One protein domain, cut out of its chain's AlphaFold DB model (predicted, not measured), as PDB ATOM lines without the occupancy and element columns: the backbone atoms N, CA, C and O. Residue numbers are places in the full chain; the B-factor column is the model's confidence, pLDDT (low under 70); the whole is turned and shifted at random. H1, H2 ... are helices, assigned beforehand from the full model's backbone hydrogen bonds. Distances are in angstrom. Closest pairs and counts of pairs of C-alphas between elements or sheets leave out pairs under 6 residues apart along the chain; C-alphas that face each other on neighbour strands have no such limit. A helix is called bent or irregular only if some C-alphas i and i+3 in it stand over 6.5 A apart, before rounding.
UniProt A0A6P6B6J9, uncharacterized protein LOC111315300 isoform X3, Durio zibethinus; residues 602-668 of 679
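Overview. This is residues 602 to 668 of the 679 residues of the protein "uncharacterized protein LOC111315300 isoform X3" of Durio zibethinus (UniProt A0A6P6B6J9). Two long helices, H1 and H2, run side by side in opposite ways and make a long, loosely closed helical hairpin, with a loop of residues 633 to 639 at its turn. The printed part has 67 residues with two named helices, H1 then H2, and no named strand; its class is all helix. It is loose, with a radius of gyration of the C-alphas of 15.7 A, and a rod spanning 49 by 19 by 13 A.

Arrangement. H1, residues 602 to 632, and H2, residues 640 to 668, form a helical hairpin. They only just touch, with 3 pairs of C-alphas within 8 A, through residues 621 to 625 of H1 and 645 to 652 of H2 alone. The closest C-alphas, those of Leu 625 and Leu 645, are 7.8 A apart. The helices stand at a shallow tilt of 18 degrees, opposite ways. O i to N i+4 pairs are within hydrogen-bond range in 24 of 27 cases in H1 and 24 of 25 in H2.

Along the chain. H1 measures 44.1 A from C-alpha 602 at (266.898, 278.742, 320.042) to C-alpha 632. It is neither bent nor irregular, but only just: C-alphas 620 and 623 are 6.4 A apart. H2 measures 42.6 A and ends with C-alpha 668 at (283.295, 275.900, 319.618).

Size, cuts and confidence. The two C-alphas farthest apart, those of Thr 602 and Gly 635, are 49.7 A apart. Residues 602 to 616, 633 to 640 and 656 to 668 stand free. The link is short, and the printed part has no cut. The mean pLDDT of the printed part is 72.4; residues 602 to 611, 613 and 628 to 642 are under 70.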
ATOM      1  N   THR A 602     266.401 280.128 320.173       54.03
ATOM      2  CA  THR A 602     266.898 278.742 320.042       54.03
ATOM      3  C   THR A 602     267.345 278.154 321.385       54.03
ATOM      4  O   THR A 602     267.327 276.938 321.573       54.03
ATOM      5  N   PHE A 603     267.721 279.016 322.335       52.59
ATOM      6  CA  PHE A 603     268.226 278.615 323.645       52.59
ATOM      7  C   PHE A 603     267.131 278.069 324.570       52.59
ATOM      8  O   PHE A 603     267.396 277.120 325.298       52.59
ATOM      9  N   ILE A 604     265.891 278.575 324.506       53.84
ATOM     10  CA  ILE A 604     264.785 278.131 325.382       53.84
ATOM     11  C   ILE A 604     264.477 276.639 325.186       53.84
ATOM     12  O   ILE A 604     264.246 275.911 326.153       53.84
ATOM     13  N   HIS A 605     264.517 276.156 323.942       49.56
ATOM     14  CA  HIS A 605     264.239 274.751 323.649       49.56
ATOM     15  C   HIS A 605     265.345 273.820 324.167       49.56
ATOM     16  O   HIS A 605     265.045 272.734 324.663       49.56
ATOM     17  N   PHE A 606     266.609 274.263 324.114       55.00
ATOM     18  CA  PHE A 606     267.731 273.543 324.719       55.00
ATOM     19  C   PHE A 606     267.690 273.624 326.249       55.00
ATOM     20  O   PHE A 606     267.842 272.598 326.900       55.00
ATOM     21  N   HIS A 607     267.393 274.796 326.820       57.28
ATOM     22  CA  HIS A 607     267.272 275.023 328.261       57.28
ATOM     23  C   HIS A 607     266.213 274.112 328.899       57.28
ATOM     24  O   HIS A 607     266.476 273.478 329.917       57.28
ATOM     25  N   ASN A 608     265.039 273.965 328.279       56.06
ATOM     26  CA  ASN A 608     264.001 273.062 328.785       56.06
ATOM     27  C   ASN A 608     264.434 271.583 328.743       56.06
ATOM     28  O   ASN A 608     264.103 270.822 329.653       56.06
ATOM     29  N   ILE A 609     265.220 271.179 327.738       62.97
ATOM     30  CA  ILE A 609     265.800 269.831 327.658       62.97
ATOM     31  C   ILE A 609     266.903 269.660 328.713       62.97
ATOM     32  O   ILE A 609     266.857 268.709 329.490       62.97
ATOM     33  N   SER A 610     267.855 270.591 328.813       67.12
ATOM     34  CA  SER A 610     268.982 270.507 329.749       67.12
ATOM     35  C   SER A 610     268.537 270.600 331.205       67.12
ATOM     36  O   SER A 610     269.060 269.868 332.037       67.12
ATOM     37  N   HIS A 611     267.551 271.440 331.526       68.44
ATOM     38  CA  HIS A 611     267.013 271.591 332.880       68.44
ATOM     39  C   HIS A 611     266.117 270.401 333.274       68.44
ATOM     40  O   HIS A 611     266.087 270.021 334.447       68.44
ATOM     41  N   SER A 612     265.449 269.752 332.310       72.00
ATOM     42  CA  SER A 612     264.790 268.454 332.522       72.00
ATOM     43  C   SER A 612     265.822 267.348 332.781       72.00
ATOM     44  O   SER A 612     265.726 266.647 333.787       72.00
ATOM     45  N   CYS A 613     266.870 267.250 331.955       69.38
ATOM     46  CA  CYS A 613     267.956 266.284 332.140       69.38
ATOM     47  C   CYS A 613     268.728 266.496 333.452       69.38
ATOM     48  O   CYS A 613     268.968 265.518 334.155       69.38
ATOM     49  N   LEU A 614     269.072 267.735 333.834       72.94
ATOM     50  CA  LEU A 614     269.714 268.021 335.124       72.94
ATOM     51  C   LEU A 614     268.798 267.659 336.294       72.94
ATOM     52  O   LEU A 614     269.265 267.048 337.249       72.94
ATOM     53  N   SER A 615     267.503 267.988 336.220       75.44
ATOM     54  CA  SER A 615     266.529 267.633 337.260       75.44
ATOM     55  C   SER A 615     266.421 266.113 337.432       75.44
ATOM     56  O   SER A 615     266.535 265.605 338.549       75.44
ATOM     57  N   GLN A 616     266.317 265.366 336.327       74.50
ATOM     58  CA  GLN A 616     266.316 263.901 336.348       74.50
ATOM     59  C   GLN A 616     267.647 263.333 336.868       74.50
ATOM     60  O   GLN A 616     267.633 262.419 337.683       74.50
ATOM     61  N   TYR A 617     268.796 263.895 336.484       72.44
ATOM     62  CA  TYR A 617     270.118 263.485 336.976       72.44
ATOM     63  C   TYR A 617     270.279 263.734 338.489       72.44
ATOM     64  O   TYR A 617     270.733 262.861 339.234       72.44
ATOM     65  N   LEU A 618     269.833 264.898 338.974       76.00
ATOM     66  CA  LEU A 618     269.787 265.249 340.396       76.00
ATOM     67  C   LEU A 618     268.877 264.294 341.187       76.00
ATOM     68  O   LEU A 618     269.258 263.844 342.270       76.00
ATOM     69  N   GLN A 619     267.709 263.936 340.646       75.94
ATOM     70  CA  GLN A 619     266.769 263.010 341.288       75.94
ATOM     71  C   GLN A 619     267.214 261.539 341.237       75.94
ATOM     72  O   GLN A 619     267.017 260.825 342.217       75.94
ATOM     73  N   LEU A 620     267.814 261.077 340.135       75.00
ATOM     74  CA  LEU A 620     268.169 259.666 339.922       75.00
ATOM     75  C   LEU A 620     269.550 259.283 340.462       75.00
ATOM     76  O   LEU A 620     269.767 258.113 340.766       75.00
ATOM     77  N   ILE A 621     270.485 260.232 340.580       73.88
ATOM     78  CA  ILE A 621     271.862 259.955 341.023       73.88
ATOM     79  C   ILE A 621     272.165 260.674 342.339       73.88
ATOM     80  O   ILE A 621     272.560 260.032 343.313       73.88
ATOM     81  N   ILE A 622     271.936 261.986 342.425       76.50
ATOM     82  CA  ILE A 622     272.357 262.763 343.604       76.50
ATOM     83  C   ILE A 622     271.443 262.514 344.821       76.50
ATOM     84  O   ILE A 622     271.958 262.362 345.929       76.50
ATOM     85  N   LEU A 623     270.121 262.370 344.656       76.56
ATOM     86  CA  LEU A 623     269.216 262.007 345.764       76.56
ATOM     87  C   LEU A 623     269.528 260.621 346.378       76.56
ATOM     88  O   LEU A 623     269.627 260.531 347.610       76.56
ATOM     89  N   PRO A 624     269.736 259.546 345.587       75.06
ATOM     90  CA  PRO A 624     270.181 258.257 346.112       75.06
ATOM     91  C   PRO A 624     271.550 258.321 346.794       75.06
ATOM     92  O   PRO A 624     271.692 257.796 347.894       75.06
ATOM     93  N   LEU A 625     272.533 259.029 346.228       71.38
ATOM     94  CA  LEU A 625     273.850 259.188 346.865       71.38
ATOM     95  C   LEU A 625     273.761 259.942 348.206       71.38
ATOM     96  O   LEU A 625     274.363 259.516 349.194       71.38
ATOM     97  N   LEU A 626     272.963 261.014 348.291       73.31
ATOM     98  CA  LEU A 626     272.752 261.773 349.531       73.31
ATOM     99  C   LEU A 626     271.986 260.975 350.598       73.31
ATOM    100  O   LEU A 626     272.318 261.050 351.783       73.31
ATOM    101  N   THR A 627     270.976 260.193 350.209       71.50
ATOM    102  CA  THR A 627     270.244 259.331 351.154       71.50
ATOM    103  C   THR A 627     271.092 258.141 351.606       71.50
ATOM    104  O   THR A 627     271.123 257.842 352.800       71.50
ATOM    105  N   GLN A 628     271.867 257.521 350.712       67.69
ATOM    106  CA  GLN A 628     272.788 256.432 351.052       67.69
ATOM    107  C   GLN A 628     273.969 256.907 351.920       67.69
ATOM    108  O   GLN A 628     274.378 256.180 352.825       67.69
ATOM    109  N   SER A 629     274.448 258.144 351.736       66.88
ATOM    110  CA  SER A 629     275.393 258.804 352.654       66.88
ATOM    111  C   SER A 629     274.806 258.963 354.068       66.88
ATOM    112  O   SER A 629     275.427 258.552 355.051       66.88
ATOM    113  N   ARG A 630     273.552 259.428 354.195       64.62
ATOM    114  CA  ARG A 630     272.863 259.485 355.501       64.62
ATOM    115  C   ARG A 630     272.683 258.103 356.143       64.62
ATOM    116  O   ARG A 630     272.844 257.987 357.354       64.62
ATOM    117  N   PHE A 631     272.419 257.055 355.361       62.81
ATOM    118  CA  PHE A 631     272.380 255.679 355.877       62.81
ATOM    119  C   PHE A 631     273.761 255.145 356.299       62.81
ATOM    120  O   PHE A 631     273.836 254.354 357.239       62.81
ATOM    121  N   GLN A 632     274.863 255.581 355.674       60.50
ATOM    122  CA  GLN A 632     276.219 255.253 356.141       60.50
ATOM    123  C   GLN A 632     276.509 255.866 357.519       60.50
ATOM    124  O   GLN A 632     277.033 255.164 358.384       60.50
ATOM    125  N   GLN A 633     276.084 257.109 357.778       58.81
ATOM    126  CA  GLN A 633     276.217 257.729 359.108       58.81
ATOM    127  C   GLN A 633     275.365 257.051 360.205       58.81
ATOM    128  O   GLN A 633     275.595 257.289 361.386       58.81
ATOM    129  N   GLN A 634     274.431 256.159 359.848       65.50
ATOM    130  CA  GLN A 634     273.653 255.341 360.794       65.50
ATOM    131  C   GLN A 634     274.283 253.960 361.086       65.50
ATOM    132  O   GLN A 634     273.635 253.088 361.662       65.50
ATOM    133  N   GLY A 635     275.547 253.734 360.707       46.06
ATOM    134  CA  GLY A 635     276.357 252.599 361.183       46.06
ATOM    135  C   GLY A 635     276.080 251.235 360.535       46.06
ATOM    136  O   GLY A 635     276.710 250.241 360.904       46.06
ATOM    137  N   LEU A 636     275.184 251.150 359.544       51.41
ATOM    138  CA  LEU A 636     274.866 249.900 358.836       51.41
ATOM    139  C   LEU A 636     275.963 249.507 357.825       51.41
ATOM    140  O   LEU A 636     275.857 249.705 356.612       51.41
ATOM    141  N   HIS A 637     277.036 248.911 358.346       50.06
ATOM    142  CA  HIS A 637     278.200 248.454 357.586       50.06
ATOM    143  C   HIS A 637     277.929 247.199 356.726       50.06
ATOM    144  O   HIS A 637     278.227 246.069 357.115       50.06
ATOM    145  N   SER A 638     277.455 247.398 355.492       53.69
ATOM    146  CA  SER A 638     277.544 246.389 354.423       53.69
ATOM    147  C   SER A 638     278.706 246.705 353.481       53.69
ATOM    148  O   SER A 638     278.705 247.736 352.809       53.69
ATOM    149  N   ARG A 639     279.697 245.804 353.388       55.62
ATOM    150  CA  ARG A 639     280.882 245.991 352.522       55.62
ATOM    151  C   ARG A 639     280.529 246.101 351.031       55.62
ATOM    152  O   ARG A 639     281.240 246.778 350.298       55.62
ATOM    153  N   TYR A 640     279.417 245.498 350.605       55.50
ATOM    154  CA  TYR A 640     278.937 245.545 349.218       55.50
ATOM    155  C   TYR A 640     278.564 246.961 348.749       55.50
ATOM    156  O   TYR A 640     278.674 247.260 347.561       55.50
ATOM    157  N   ASN A 641     278.186 247.858 349.668       66.31
ATOM    158  CA  ASN A 641     277.773 249.217 349.317       66.31
ATOM    159  C   ASN A 641     278.941 250.069 348.791       66.31
ATOM    160  O   ASN A 641     278.725 250.933 347.948       66.31
ATOM    161  N   CYS A 642     280.169 249.830 349.264       69.31
ATOM    162  CA  CYS A 642     281.329 250.661 348.928       69.31
ATOM    163  C   CYS A 642     281.756 250.489 347.457       69.31
ATOM    164  O   CYS A 642     281.972 251.475 346.757       69.31
ATOM    165  N   SER A 643     281.773 249.253 346.946       75.00
ATOM    166  CA  SER A 643     282.028 248.991 345.522       75.00
ATOM    167  C   SER A 643     280.953 249.608 344.620       75.00
ATOM    168  O   SER A 643     281.282 250.187 343.590       75.00
ATOM    169  N   TYR A 644     279.680 249.534 345.023       77.56
ATOM    170  CA  TYR A 644     278.570 250.120 344.265       77.56
ATOM    171  C   TYR A 644     278.624 251.657 344.242       77.56
ATOM    172  O   TYR A 644     278.443 252.262 343.187       77.56
ATOM    173  N   LEU A 645     278.967 252.289 345.372       81.94
ATOM    174  CA  LEU A 645     279.212 253.733 345.462       81.94
ATOM    175  C   LEU A 645     280.365 254.183 344.554       81.94
ATOM    176  O   LEU A 645     280.217 255.178 343.852       81.94
ATOM    177  N   ASN A 646     281.471 253.436 344.494       80.25
ATOM    178  CA  ASN A 646     282.591 253.760 343.600       80.25
ATOM    179  C   ASN A 646     282.226 253.607 342.110       80.25
ATOM    180  O   ASN A 646     282.673 254.406 341.285       80.25
ATOM    181  N   ILE A 647     281.387 252.626 341.756       84.44
ATOM    182  CA  ILE A 647     280.865 252.458 340.388       84.44
ATOM    183  C   ILE A 647     279.921 253.615 340.025       84.44
ATOM    184  O   ILE A 647     280.079 254.218 338.967       84.44
ATOM    185  N   LEU A 648     278.993 253.996 340.910       83.62
ATOM    186  CA  LEU A 648     278.140 255.172 340.695       83.62
ATOM    187  C   LEU A 648     278.957 256.464 340.576       83.62
ATOM    188  O   LEU A 648     278.687 257.273 339.689       83.62
ATOM    189  N   LEU A 649     279.976 256.649 341.422       85.88
ATOM    190  CA  LEU A 649     280.828 257.836 341.387       85.88
ATOM    191  C   LEU A 649     281.602 257.917 340.063       85.88
ATOM    192  O   LEU A 649     281.548 258.942 339.390       85.88
ATOM    193  N   THR A 650     282.246 256.829 339.633       87.44
ATOM    194  CA  THR A 650     282.967 256.798 338.345       87.44
ATOM    195  C   THR A 650     282.041 257.011 337.145       87.44
ATOM    196  O   THR A 650     282.363 257.830 336.285       87.44
ATOM    197  N   LEU A 651     280.854 256.391 337.117       87.00
ATOM    198  CA  LEU A 651     279.845 256.643 336.078       87.00
ATOM    199  C   LEU A 651     279.373 258.106 336.062       87.00
ATOM    200  O   LEU A 651     279.271 258.698 334.990       87.00
ATOM    201  N   SER A 652     279.138 258.719 337.227       84.06
ATOM    202  CA  SER A 652     278.733 260.131 337.313       84.06
ATOM    203  C   SER A 652     279.827 261.104 336.853       84.06
ATOM    204  O   SER A 652     279.522 262.104 336.208       84.06
ATOM    205  N   VAL A 653     281.106 260.795 337.100       87.00
ATOM    206  CA  VAL A 653     282.240 261.572 336.571       87.00
ATOM    207  C   VAL A 653     282.355 261.421 335.051       87.00
ATOM    208  O   VAL A 653     282.547 262.422 334.363       87.00
ATOM    209  N   VAL A 654     282.178 260.211 334.504       89.88
ATOM    210  CA  VAL A 654     282.198 259.974 333.046       89.88
ATOM    211  C   VAL A 654     281.045 260.697 332.344       89.88
ATOM    212  O   VAL A 654     281.278 261.372 331.341       89.88
ATOM    213  N   LEU A 655     279.823 260.628 332.881       87.06
ATOM    214  CA  LEU A 655     278.666 261.348 332.336       87.06
ATOM    215  C   LEU A 655     278.869 262.869 332.388       87.06
ATOM    216  O   LEU A 655     278.606 263.560 331.405       87.06
ATOM    217  N   LEU A 656     279.393 263.398 333.497       87.62
ATOM    218  CA  LEU A 656     279.679 264.827 333.631       87.62
ATOM    219  C   LEU A 656     280.782 265.289 332.660       87.62
ATOM    220  O   LEU A 656     280.653 266.351 332.051       87.62
ATOM    221  N   ALA A 657     281.817 264.474 332.436       88.00
ATOM    222  CA  ALA A 657     282.844 264.737 331.427       88.00
ATOM    223  C   ALA A 657     282.276 264.726 329.992       88.00
ATOM    224  O   ALA A 657     282.618 265.600 329.197       88.00
ATOM    225  N   GLN A 658     281.366 263.798 329.669       88.38
ATOM    226  CA  GLN A 658     280.669 263.767 328.376       88.38
ATOM    227  C   GLN A 658     279.794 265.013 328.166       88.38
ATOM    228  O   GLN A 658     279.860 265.626 327.102       88.38
ATOM    229  N   VAL A 659     279.032 265.440 329.180       88.06
ATOM    230  CA  VAL A 659     278.231 266.679 329.121       88.06
ATOM    231  C   VAL A 659     279.125 267.905 328.900       88.06
ATOM    232  O   VAL A 659     278.825 268.729 328.038       88.06
ATOM    233  N   ILE A 660     280.258 268.007 329.606       87.75
ATOM    234  CA  ILE A 660     281.234 269.091 329.410       87.75
ATOM    235  C   ILE A 660     281.828 269.063 327.990       87.75
ATOM    236  O   ILE A 660     281.973 270.119 327.376       87.75
ATOM    237  N   LEU A 661     282.129 267.883 327.436       89.38
ATOM    238  CA  LEU A 661     282.643 267.746 326.069       89.38
ATOM    239  C   LEU A 661     281.612 268.202 325.022       89.38
ATOM    240  O   LEU A 661     281.957 268.947 324.104       89.38
ATOM    241  N   VAL A 662     280.340 267.820 325.186       88.69
ATOM    242  CA  VAL A 662     279.236 268.262 324.314       88.69
ATOM    243  C   VAL A 662     279.057 269.781 324.382       88.69
ATOM    244  O   VAL A 662     278.986 270.429 323.338       88.69
ATOM    245  N   LEU A 663     279.064 270.372 325.583       84.94
ATOM    246  CA  LEU A 663     278.983 271.827 325.765       84.94
ATOM    247  C   LEU A 663     280.185 272.557 325.138       84.94
ATOM    248  O   LEU A 663     280.002 273.577 324.470       84.94
ATOM    249  N   LYS A 664     281.406 272.021 325.283       85.62
ATOM    250  CA  LYS A 664     282.623 272.582 324.670       85.62
ATOM    251  C   LYS A 664     282.562 272.539 323.140       85.62
ATOM    252  O   LYS A 664     282.903 273.531 322.493       85.62
ATOM    253  N   ASN A 665     282.090 271.437 322.560       82.75
ATOM    254  CA  ASN A 665     281.914 271.308 321.112       82.75
ATOM    255  C   ASN A 665     280.819 272.257 320.592       82.75
ATOM    256  O   ASN A 665     281.012 272.906 319.564       82.75
ATOM    257  N   TYR A 666     279.709 272.407 321.323       80.31
ATOM    258  CA  TYR A 666     278.639 273.342 320.964       80.31
ATOM    259  C   TYR A 666     279.116 274.804 320.999       80.31
ATOM    260  O   TYR A 666     278.911 275.542 320.036       80.31
ATOM    261  N   SER A 667     279.834 275.205 322.055       78.88
ATOM    262  CA  SER A 667     280.460 276.532 322.159       78.88
ATOM    263  C   SER A 667     281.463 276.790 321.024       78.88
ATOM    264  O   SER A 667     281.423 277.846 320.393       78.88
ATOM    265  N   SER A 668     282.299 275.799 320.697       78.00
ATOM    266  CA  SER A 668     283.295 275.900 319.618       78.00
ATOM    267  C   SER A 668     282.655 276.064 318.233       78.00
ATOM    268  O   SER A 668     283.170 276.813 317.403       78.00
TER     269      SER A 668